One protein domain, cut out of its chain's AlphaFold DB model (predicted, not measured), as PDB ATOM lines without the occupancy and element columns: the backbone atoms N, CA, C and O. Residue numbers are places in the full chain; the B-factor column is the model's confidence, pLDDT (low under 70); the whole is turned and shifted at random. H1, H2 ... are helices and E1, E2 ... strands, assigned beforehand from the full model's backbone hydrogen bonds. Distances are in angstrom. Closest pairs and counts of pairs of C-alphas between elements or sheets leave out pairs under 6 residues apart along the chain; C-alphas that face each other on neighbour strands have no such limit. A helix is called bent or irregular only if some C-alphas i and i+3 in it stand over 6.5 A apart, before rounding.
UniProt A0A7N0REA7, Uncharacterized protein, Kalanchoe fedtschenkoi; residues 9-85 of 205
ATOM      1  N   LYS A   9       4.552 -29.489  32.451       84.50
ATOM      2  CA  LYS A   9       4.550 -30.866  31.977       84.50
ATOM      3  C   LYS A   9       4.289 -30.868  30.479       84.50
ATOM      4  O   LYS A   9       3.160 -30.687  30.033       84.50
ATOM      5  N   LEU A  10       5.342 -31.080  29.697       82.31
ATOM      6  CA  LEU A  10       5.258 -31.221  28.250       82.31
ATOM      7  C   LEU A  10       4.781 -32.630  27.890       82.31
ATOM      8  O   LEU A  10       5.438 -33.624  28.205       82.31
ATOM      9  N   ARG A  11       3.663 -32.690  27.170       82.25
ATOM     10  CA  ARG A  11       3.108 -33.878  26.525       82.25
ATOM     11  C   ARG A  11       3.399 -33.850  25.030       82.25
ATOM     12  O   ARG A  11       3.194 -32.841  24.356       82.25
ATOM     13  N   ILE A  12       3.837 -34.992  24.512       72.75
ATOM     14  CA  ILE A  12       4.137 -35.202  23.094       72.75
ATOM     15  C   ILE A  12       3.160 -36.240  22.549       72.75
ATOM     16  O   ILE A  12       3.099 -37.360  23.053       72.75
ATOM     17  N   PHE A  13       2.386 -35.861  21.538       62.50
ATOM     18  CA  PHE A  13       1.371 -36.716  20.930       62.50
ATOM     19  C   PHE A  13       1.899 -37.404  19.670       62.50
ATOM     20  O   PHE A  13       2.816 -36.920  19.007       62.50
ATOM     21  N   LYS A  14       1.273 -38.528  19.301       51.69
ATOM     22  CA  LYS A  14       1.626 -39.329  18.112       51.69
ATOM     23  C   LYS A  14       1.441 -38.588  16.794       51.69
ATOM     24  O   LYS A  14       2.157 -38.840  15.830       51.69
ATOM     25  N   ASP A  15       0.472 -37.682  16.758       56.00
ATOM     26  CA  ASP A  15       0.261 -36.772  15.635       56.00
ATOM     27  C   ASP A  15       1.286 -35.627  15.614       56.00
ATOM     28  O   ASP A  15       1.255 -34.810  14.705       56.00
ATOM     29  N   GLY A  16       2.203 -35.608  16.588       60.16
ATOM     30  CA  GLY A  16       3.271 -34.649  16.819       60.16
ATOM     31  C   GLY A  16       2.797 -33.336  17.446       60.16
ATOM     32  O   GLY A  16       3.571 -32.381  17.488       60.16
ATOM     33  N   ARG A  17       1.557 -33.243  17.946       72.12
ATOM     34  CA  ARG A  17       1.195 -32.118  18.814       72.12
ATOM     35  C   ARG A  17       2.101 -32.109  20.044       72.12
ATOM     36  O   ARG A  17       2.449 -33.153  20.594       72.12
ATOM     37  N   LEU A  18       2.465 -30.908  20.467       79.00
ATOM     38  CA  LEU A  18       3.083 -30.653  21.759       79.00
ATOM     39  C   LEU A  18       2.082 -29.838  22.561       79.00
ATOM     40  O   LEU A  18       1.626 -28.816  22.052       79.00
ATOM     41  N   LEU A  19       1.751 -30.288  23.765       84.88
ATOM     42  CA  LEU A  19       0.930 -29.529  24.707       84.88
ATOM     43  C   LEU A  19       1.644 -29.455  26.051       84.88
ATOM     44  O   LEU A  19       2.394 -30.363  26.403       84.88
ATOM     45  N   VAL A  20       1.433 -28.371  26.782       86.19
ATOM     46  CA  VAL A  20       2.046 -28.121  28.081       86.19
ATOM     47  C   VAL A  20       0.948 -27.862  29.096       86.19
ATOM     48  O   VAL A  20       0.093 -27.006  28.880       86.19
ATOM     49  N   ASP A  21       1.015 -28.578  30.213       86.56
ATOM     50  CA  ASP A  21       0.273 -28.223  31.419       86.56
ATOM     51  C   ASP A  21       1.186 -27.366  32.290       86.56
ATOM     52  O   ASP A  21       2.297 -27.783  32.632       86.56
ATOM     53  N   CYS A  22       0.762 -26.139  32.575       87.44
ATOM     54  CA  CYS A  22       1.547 -25.188  33.344       87.44
ATOM     55  C   CYS A  22       1.450 -25.515  34.837       87.44
ATOM     56  O   CYS A  22       0.364 -25.698  35.376       87.44
ATOM     57  N   GLU A  23       2.590 -25.545  35.521       85.75
ATOM     58  CA  GLU A  23       2.691 -25.776  36.967       85.75
ATOM     59  C   GLU A  23       3.406 -24.600  37.654       85.75
ATOM     60  O   GLU A  23       4.106 -24.775  38.648       85.75
ATOM     61  N   CYS A  24       3.274 -23.385  37.110       82.31
ATOM     62  CA  CYS A  24       3.954 -22.196  37.637       82.31
ATOM     63  C   CYS A  24       3.416 -21.726  38.997       82.31
ATOM     64  O   CYS A  24       4.126 -21.058  39.750       82.31
ATOM     65  N   ALA A  25       2.170 -22.075  39.311       81.38
ATOM     66  CA  ALA A  25       1.520 -21.824  40.585       81.38
ATOM     67  C   ALA A  25       0.481 -22.929  40.852       81.38
ATOM     68  O   ALA A  25      -0.097 -23.447  39.896       81.38
ATOM     69  N   PRO A  26       0.175 -23.252  42.124       78.62
ATOM     70  CA  PRO A  26      -0.844 -24.250  42.469       78.62
ATOM     71  C   PRO A  26      -2.240 -23.960  41.894       78.62
ATOM     72  O   PRO A  26      -3.035 -24.877  41.733       78.62
ATOM     73  N   SER A  27      -2.538 -22.692  41.599       82.50
ATOM     74  CA  SER A  27      -3.809 -22.232  41.034       82.50
ATOM     75  C   SER A  27      -3.733 -21.912  39.536       82.50
ATOM     76  O   SER A  27      -4.617 -21.226  39.030       82.50
ATOM     77  N   CYS A  28      -2.665 -22.313  38.838       82.81
ATOM     78  CA  CYS A  28      -2.567 -22.097  37.398       82.81
ATOM     79  C   CYS A  28      -3.553 -23.021  36.672       82.81
ATOM     80  O   CYS A  28      -3.514 -24.237  36.837       82.81
ATOM     81  N   ASP A  29      -4.430 -22.434  35.867       84.50
ATOM     82  CA  ASP A  29      -5.485 -23.106  35.109       84.50
ATOM     83  C   ASP A  29      -5.084 -23.406  33.656       84.50
ATOM     84  O   ASP A  29      -5.860 -23.979  32.891       84.50
ATOM     85  N   ILE A  30      -3.856 -23.050  33.264       83.31
ATOM     86  CA  ILE A  30      -3.352 -23.295  31.915       83.31
ATOM     87  C   ILE A  30      -3.003 -24.776  31.746       83.31
ATOM     88  O   ILE A  30      -1.923 -25.241  32.114       83.31
ATOM     89  N   VAL A  31      -3.924 -25.492  31.112       85.06
ATOM     90  CA  VAL A  31      -3.796 -26.885  30.673       85.06
ATOM     91  C   VAL A  31      -3.880 -26.974  29.152       85.06
ATOM     92  O   VAL A  31      -4.441 -26.090  28.504       85.06
ATOM     93  N   ASP A  32      -3.314 -28.034  28.570       84.38
ATOM     94  CA  ASP A  32      -3.324 -28.267  27.116       84.38
ATOM     95  C   ASP A  32      -2.805 -27.063  26.284       84.38
ATOM     96  O   ASP A  32      -3.205 -26.854  25.136       84.38
ATOM     97  N   ALA A  33      -1.893 -26.250  26.827       84.19
ATOM     98  CA  ALA A  33      -1.386 -25.075  26.122       84.19
ATOM     99  C   ALA A  33      -0.409 -25.463  25.014       84.19
ATOM    100  O   ALA A  33       0.473 -26.302  25.199       84.19
ATOM    101  N   THR A  34      -0.485 -24.796  23.862       84.00
ATOM    102  CA  THR A  34       0.595 -24.906  22.874       84.00
ATOM    103  C   THR A  34       1.898 -24.338  23.452       84.00
ATOM    104  O   THR A  34       1.864 -23.419  24.274       84.00
ATOM    105  N   PRO A  35       3.071 -24.796  22.987       85.00
ATOM    106  CA  PRO A  35       4.351 -24.276  23.453       85.00
ATOM    107  C   PRO A  35       4.492 -22.751  23.345       85.00
ATOM    108  O   PRO A  35       5.054 -22.115  24.231       85.00
ATOM    109  N   GLY A  36       3.936 -22.150  22.287       81.62
ATOM    110  CA  GLY A  36       3.895 -20.695  22.131       81.62
ATOM    111  C   GLY A  36       3.026 -20.012  23.190       81.62
ATOM    112  O   GLY A  36       3.463 -19.026  23.774       81.62
ATOM    113  N   GLN A  37       1.839 -20.556  23.487       84.00
ATOM    114  CA  GLN A  37       0.964 -20.040  24.549       84.00
ATOM    115  C   GLN A  37       1.604 -20.167  25.934       84.00
ATOM    116  O   GLN A  37       1.545 -19.222  26.712       84.00
ATOM    117  N   PHE A  38       2.260 -21.294  26.222       86.44
ATOM    118  CA  PHE A  38       2.999 -21.496  27.469       86.44
ATOM    119  C   PHE A  38       4.117 -20.456  27.639       86.44
ATOM    120  O   PHE A  38       4.220 -19.815  28.679       86.44
ATOM    121  N   VAL A  39       4.908 -20.221  26.589       84.19
ATOM    122  CA  VAL A  39       5.983 -19.216  26.588       84.19
ATOM    123  C   VAL A  39       5.439 -17.789  26.745       84.19
ATOM    124  O   VAL A  39       6.021 -16.986  27.475       84.19
ATOM    125  N   SER A  40       4.308 -17.469  26.113       83.31
ATOM    126  CA  SER A  40       3.627 -16.184  26.311       83.31
ATOM    127  C   SER A  40       3.104 -16.019  27.736       83.31
ATOM    128  O   SER A  40       3.282 -14.956  28.324       83.31
ATOM    129  N   HIS A  41       2.517 -17.068  28.312       84.62
ATOM    130  CA  HIS A  41       2.062 -17.076  29.701       84.62
ATOM    131  C   HIS A  41       3.222 -16.905  30.692       84.62
ATOM    132  O   HIS A  41       3.105 -16.147  31.650       84.62
ATOM    133  N   ALA A  42       4.372 -17.524  30.416       78.56
ATOM    134  CA  ALA A  42       5.602 -17.373  31.193       78.56
ATOM    135  C   ALA A  42       6.243 -15.968  31.086       78.56
ATOM    136  O   ALA A  42       7.288 -15.708  31.686       78.56
ATOM    137  N   GLY A  43       5.646 -15.042  30.324       73.88
ATOM    138  CA  GLY A  43       6.114 -13.661  30.204       73.88
ATOM    139  C   GLY A  43       7.382 -13.511  29.362       73.88
ATOM    140  O   GLY A  43       8.183 -12.603  29.603       73.88
ATOM    141  N   ALA A  44       7.607 -14.400  28.390       70.62
ATOM    142  CA  ALA A  44       8.786 -14.324  27.540       70.62
ATOM    143  C   ALA A  44       8.842 -13.003  26.752       70.62
ATOM    144  O   ALA A  44       7.898 -12.612  26.071       70.62
ATOM    145  N   LYS A  45      10.004 -12.336  26.802       65.19
ATOM    146  CA  LYS A  45      10.260 -11.057  26.107       65.19
ATOM    147  C   LYS A  45      10.348 -11.185  24.581       65.19
ATOM    148  O   LYS A  45      10.372 -10.178  23.881       65.19
ATOM    149  N   ARG A  46      10.485 -12.408  24.071       63.94
ATOM    150  CA  ARG A  46      10.633 -12.721  22.646       63.94
ATOM    151  C   ARG A  46       9.327 -13.288  22.094       63.94
ATOM    152  O   ARG A  46       8.517 -13.829  22.840       63.94
ATOM    153  N   GLY A  47       9.137 -13.167  20.782       65.50
ATOM    154  CA  GLY A  47       7.883 -13.540  20.132       65.50
ATOM    155  C   GLY A  47       7.536 -15.034  20.281       65.50
ATOM    156  O   GLY A  47       8.448 -15.869  20.308       65.50
ATOM    157  N   PRO A  48       6.238 -15.408  20.281       62.88
ATOM    158  CA  PRO A  48       5.787 -16.794  20.466       62.88
ATOM    159  C   PRO A  48       6.367 -17.792  19.455       62.88
ATOM    160  O   PRO A  48       6.394 -18.982  19.728       62.88
ATOM    161  N   GLY A  49       6.844 -17.337  18.289       63.53
ATOM    162  CA  GLY A  49       7.460 -18.180  17.256       63.53
ATOM    163  C   GLY A  49       8.874 -18.684  17.580       63.53
ATOM    164  O   GLY A  49       9.333 -19.640  16.961       63.53
ATOM    165  N   GLU A  50       9.559 -18.090  18.561       75.75
ATOM    166  CA  GLU A  50      10.897 -18.515  19.002       75.75
ATOM    167  C   GLU A  50      10.854 -19.527  20.165       75.75
ATOM    168  O   GLU A  50      11.900 -19.913  20.699       75.75
ATOM    169  N   TRP A  51       9.660 -19.991  20.546       81.88
ATOM    170  CA  TRP A  51       9.442 -20.906  21.667       81.88
ATOM    171  C   TRP A  51      10.375 -22.142  21.709       81.88
ATOM    172  O   TRP A  51      10.747 -22.523  22.823       81.88
ATOM    173  N   PRO A  52      10.851 -22.755  20.592       79.00
ATOM    174  CA  PRO A  52      11.722 -23.933  20.676       79.00
ATOM    175  C   PRO A  52      13.052 -23.678  21.396       79.00
ATOM    176  O   PRO A  52      13.685 -24.608  21.887       79.00
ATOM    177  N   ARG A  53      13.493 -22.417  21.467       79.62
ATOM    178  CA  ARG A  53      14.709 -22.012  22.187       79.62
ATOM    179  C   ARG A  53      14.464 -21.688  23.655       79.62
ATOM    180  O   ARG A  53      15.425 -21.603  24.413       79.62
ATOM    181  N   MET A  54      13.205 -21.485  24.027       79.88
ATOM    182  CA  MET A  54      12.794 -20.996  25.345       79.88
ATOM    183  C   MET A  54      12.277 -22.104  26.252       79.88
ATOM    184  O   MET A  54      12.231 -21.920  27.457       79.88
ATOM    185  N   ILE A  55      11.885 -23.243  25.684       83.00
ATOM    186  CA  ILE A  55      11.472 -24.413  26.455       83.00
ATOM    187  C   ILE A  55      12.682 -25.329  26.648       83.00
ATOM    188  O   ILE A  55      13.314 -25.745  25.669       83.00
ATOM    189  N   TRP A  56      12.992 -25.659  27.902       83.75
ATOM    190  CA  TRP A  56      14.109 -26.526  28.276       83.75
ATOM    191  C   TRP A  56      13.601 -27.801  28.935       83.75
ATOM    192  O   TRP A  56      13.053 -27.770  30.025       83.75
ATOM    193  N   VAL A  57      13.831 -28.944  28.300       78.94
ATOM    194  CA  VAL A  57      13.457 -30.243  28.858       78.94
ATOM    195  C   VAL A  57      14.510 -30.697  29.868       78.94
ATOM    196  O   VAL A  57      15.711 -30.603  29.598       78.94
ATOM    197  N   HIS A  58      14.061 -31.218  31.011       70.81
ATOM    198  CA  HIS A  58      14.912 -31.879  32.000       70.81
ATOM    199  C   HIS A  58      14.416 -33.297  32.294       70.81
ATOM    200  O   HIS A  58      13.255 -33.519  32.644       70.81
ATOM    201  N   GLU A  59      15.318 -34.267  32.156       57.41
ATOM    202  CA  GLU A  59      15.154 -35.583  32.773       57.41
ATOM    203  C   GLU A  59      15.637 -35.526  34.227       57.41
ATOM    204  O   GLU A  59      16.424 -34.652  34.590       57.41
ATOM    205  N   ARG A  60      15.133 -36.440  35.069       52.56
ATOM    206  CA  ARG A  60      15.226 -36.397  36.543       52.56
ATOM    207  C   ARG A  60      16.634 -36.127  37.103       52.56
ATOM    208  O   ARG A  60      16.724 -35.539  38.172       52.56
ATOM    209  N   GLU A  61      17.689 -36.518  36.386       52.53
ATOM    210  CA  GLU A  61      19.101 -36.328  36.763       52.53
ATOM    211  C   GLU A  61      19.975 -35.920  35.555       52.53
ATOM    212  O   GLU A  61      21.107 -36.368  35.400       52.53
ATOM    213  N   GLY A  62      19.437 -35.097  34.645       56.81
ATOM    214  CA  GLY A  62      20.123 -34.681  33.415       56.81
ATOM    215  C   GLY A  62      20.289 -33.163  33.267       56.81
ATOM    216  O   GLY A  62      19.568 -32.388  33.901       56.81
ATOM    217  N   PRO A  63      21.216 -32.703  32.401       62.00
ATOM    218  CA  PRO A  63      21.333 -31.286  32.074       62.00
ATOM    219  C   PRO A  63      20.045 -30.770  31.414       62.00
ATOM    220  O   PRO A  63      19.401 -31.482  30.645       62.00
ATOM    221  N   ARG A  64      19.689 -29.503  31.668       69.00
ATOM    222  CA  ARG A  64      18.604 -28.812  30.950       69.00
ATOM    223  C   ARG A  64      18.975 -28.693  29.466       69.00
ATOM    224  O   ARG A  64      19.955 -28.032  29.122       69.00
ATOM    225  N   ILE A  65      18.189 -29.301  28.575       72.62
ATOM    226  CA  ILE A  65      18.412 -29.257  27.122       72.62
ATOM    227  C   ILE A  65      17.263 -28.492  26.467       72.62
ATOM    228  O   ILE A  65      16.095 -28.822  26.649       72.62
ATOM    229  N   SER A  66      17.583 -27.471  25.667       75.88
ATOM    230  CA  SER A  66      16.575 -26.762  24.863       75.88
ATOM    231  C   SER A  66      15.844 -27.735  23.944       75.88
ATOM    232  O   SER A  66      16.485 -28.544  23.270       75.88
ATOM    233  N   ILE A  67      14.519 -27.614  23.857       75.75
ATOM    234  CA  ILE A  67      13.704 -28.496  23.026       75.75
ATOM    235  C   ILE A  67      14.117 -28.443  21.540       75.75
ATOM    236  O   ILE A  67      14.092 -29.486  20.890       75.75
ATOM    237  N   GLU A  68      14.626 -27.310  21.022       69.81
ATOM    238  CA  GLU A  68      15.258 -27.189  19.684       69.81
ATOM    239  C   GLU A  68      16.365 -28.223  19.443       69.81
ATOM    240  O   GLU A  68      16.525 -28.723  18.328       69.81
ATOM    241  N   ARG A  69      17.109 -28.565  20.496       66.69
ATOM    242  CA  ARG A  69      18.234 -29.505  20.457       66.69
ATOM    243  C   ARG A  69      17.823 -30.937  20.793       66.69
ATOM    244  O   ARG A  69      18.642 -31.841  20.657       66.69
ATOM    245  N   THR A  70      16.575 -31.155  21.206       68.06
ATOM    246  CA  THR A  70      16.038 -32.494  21.467       68.06
ATOM    247  C   THR A  70      15.476 -33.127  20.187       68.06
ATOM    248  O   THR A  70      15.031 -32.421  19.274       68.06
ATOM    249  N   PRO A  71      15.393 -34.467  20.118       62.12
ATOM    250  CA  PRO A  71      14.664 -35.151  19.052       62.12
ATOM    251  C   PRO A  71      13.179 -34.751  18.958       62.12
ATOM    252  O   PRO A  71      12.586 -34.892  17.890       62.12
ATOM    253  N   PHE A  72      12.579 -34.189  20.018       66.25
ATOM    254  CA  PHE A  72      11.156 -33.830  20.067       66.25
ATOM    255  C   PHE A  72      10.733 -32.819  19.004       66.25
ATOM    256  O   PHE A  72       9.658 -32.940  18.414       66.25
ATOM    257  N   MET A  73      11.609 -31.874  18.664       65.81
ATOM    258  CA  MET A  73      11.336 -30.903  17.604       65.81
ATOM    259  C   MET A  73      11.260 -31.528  16.210       65.81
ATOM    260  O   MET A  73      10.598 -30.978  15.324       65.81
ATOM    261  N   ARG A  74      11.886 -32.695  16.012       57.44
ATOM    262  CA  ARG A  74      11.767 -33.464  14.767       57.44
ATOM    263  C   ARG A  74      10.371 -34.079  14.625       57.44
ATOM    264  O   ARG A  74       9.884 -34.179  13.501       57.44
ATOM    265  N   TYR A  75       9.718 -34.414  15.743       54.88
ATOM    266  CA  TYR A  75       8.343 -34.921  15.780       54.88
ATOM    267  C   TYR A  75       7.309 -33.792  15.625       54.88
ATOM    268  O   TYR A  75       6.407 -33.903  14.798       54.88
ATOM    269  N   PHE A  76       7.486 -32.660  16.320       57.00
ATOM    270  CA  PHE A  76       6.543 -31.530  16.265       57.00
ATOM    271  C   PHE A  76       6.440 -30.849  14.900       57.00
ATOM    272  O   PHE A  76       5.347 -30.556  14.416       57.00
ATOM    273  N   ARG A  77       7.576 -30.632  14.226       53.53
ATOM    274  CA  ARG A  77       7.604 -29.984  12.903       53.53
ATOM    275  C   ARG A  77       6.799 -30.759  11.844       53.53
ATOM    276  O   ARG A  77       6.440 -30.192  10.817       53.53
ATOM    277  N   HIS A  78       6.502 -32.033  12.091       45.88
ATOM    278  CA  HIS A  78       5.696 -32.879  11.215       45.88
ATOM    279  C   HIS A  78       4.182 -32.801  11.482       45.88
ATOM    280  O   HIS A  78       3.413 -33.031  10.556       45.88
ATOM    281  N   ALA A  79       3.753 -32.435  12.691       44.00
ATOM    282  CA  ALA A  79       2.342 -32.329  13.090       44.00
ATOM    283  C   ALA A  79       1.621 -31.112  12.526       44.00
ATOM    284  O   ALA A  79       0.456 -31.171  12.141       44.00
ATOM    285  N   GLY A  80       2.343 -29.986  12.483       38.59
ATOM    286  CA  GLY A  80       1.857 -28.731  11.911       38.59
ATOM    287  C   GLY A  80       1.619 -28.828  10.405       38.59
ATOM    288  O   GLY A  80       0.887 -28.019   9.843       38.59
ATOM    289  N   MET A  81       2.163 -29.862   9.755       37.41
ATOM    290  CA  MET A  81       1.710 -30.300   8.444       37.41
ATOM    291  C   MET A  81       0.481 -31.197   8.630       37.41
ATOM    292  O   MET A  81       0.536 -32.399   8.375       37.41
ATOM    293  N   LYS A  82      -0.648 -30.596   9.046       33.41
ATOM    294  CA  LYS A  82      -1.974 -31.142   8.739       33.41
ATOM    295  C   LYS A  82      -2.083 -31.211   7.225       33.41
ATOM    296  O   LYS A  82      -2.572 -30.297   6.572       33.41
ATOM    297  N   VAL A  83      -1.609 -32.299   6.657       33.94
ATOM    298  CA  VAL A  83      -2.214 -32.802   5.451       33.94
ATOM    299  C   VAL A  83      -2.434 -34.268   5.707       33.94
ATOM    300  O   VAL A  83      -1.496 -35.018   5.972       33.94
ATOM    301  N   GLU A  84      -3.688 -34.655   5.567       33.16
ATOM    302  CA  GLU A  84      -4.179 -35.984   5.224       33.16
ATOM    303  C   GLU A  84      -3.564 -36.474   3.895       33.16
ATOM    304  O   GLU A  84      -4.222 -37.049   3.033       33.16
ATOM    305  N   LYS A  85      -2.274 -36.223   3.679       36.03
ATOM    306  CA  LYS A  85      -1.493 -36.859   2.645       36.03
ATOM    307  C   LYS A  85      -1.363 -38.288   3.108       36.03
ATOM    308  O   LYS A  85      -0.638 -38.593   4.057       36.03
TER     309      LYS A  85
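AT A GLANCE: This is residues 9 to 85 of the 205 residues of an uncharacterized protein of Kalanchoe fedtschenkoi (UniProt A0A7N0REA7). Little regular structure: a small antiparallel strand hairpin, E1 and E2, with H1 packed on E2, H2 packed on H1, and H3 near the hairpin's turn. The printed part has 77 residues, 30 in named elements, ordered E1, E2, H1, H2, H3; the class is mixed. It is compact: radius of gyration of the C-alphas 12.9 A, spans 41 by 28 by 23 A.

IN THESE COORDINATES: E1, residues 9 to 12, begins at C-alpha 9 (4.550, -30.866, 31.977). E2 is residues 18 to 22, H1 35 to 41, and H2, irregular with C-alphas 49 and 52 7.9 A apart, 48 to 53. H3, residues 72 to 79, 11.3 A long, ends at C-alpha 79 (2.342, -32.329, 13.090).

HOW THE PARTS SIT: In the hairpin, N 9 and O 21 are within hydrogen-bond range at 2.8 A. The closest C-alphas of E2 and H1, Leu 19 and Pro 35, are 6.4 A apart. H1 and H2 touch, closest at the C-alphas of Gly 36 and Pro 48, 4.6 A. Every O i to N i+4 pair is within range in H1, 2 of 4 in H3, 0 of 2 in H2, where 1 of 3 O i to N i+3 pairs is.

THE WHOLE: The printed part has no cut; links E2 to H1 and H2 to H3 are long. pLDDT is under 70 at residues 13 to 16, 45 to 49, 59 to 64 and 68 to 85.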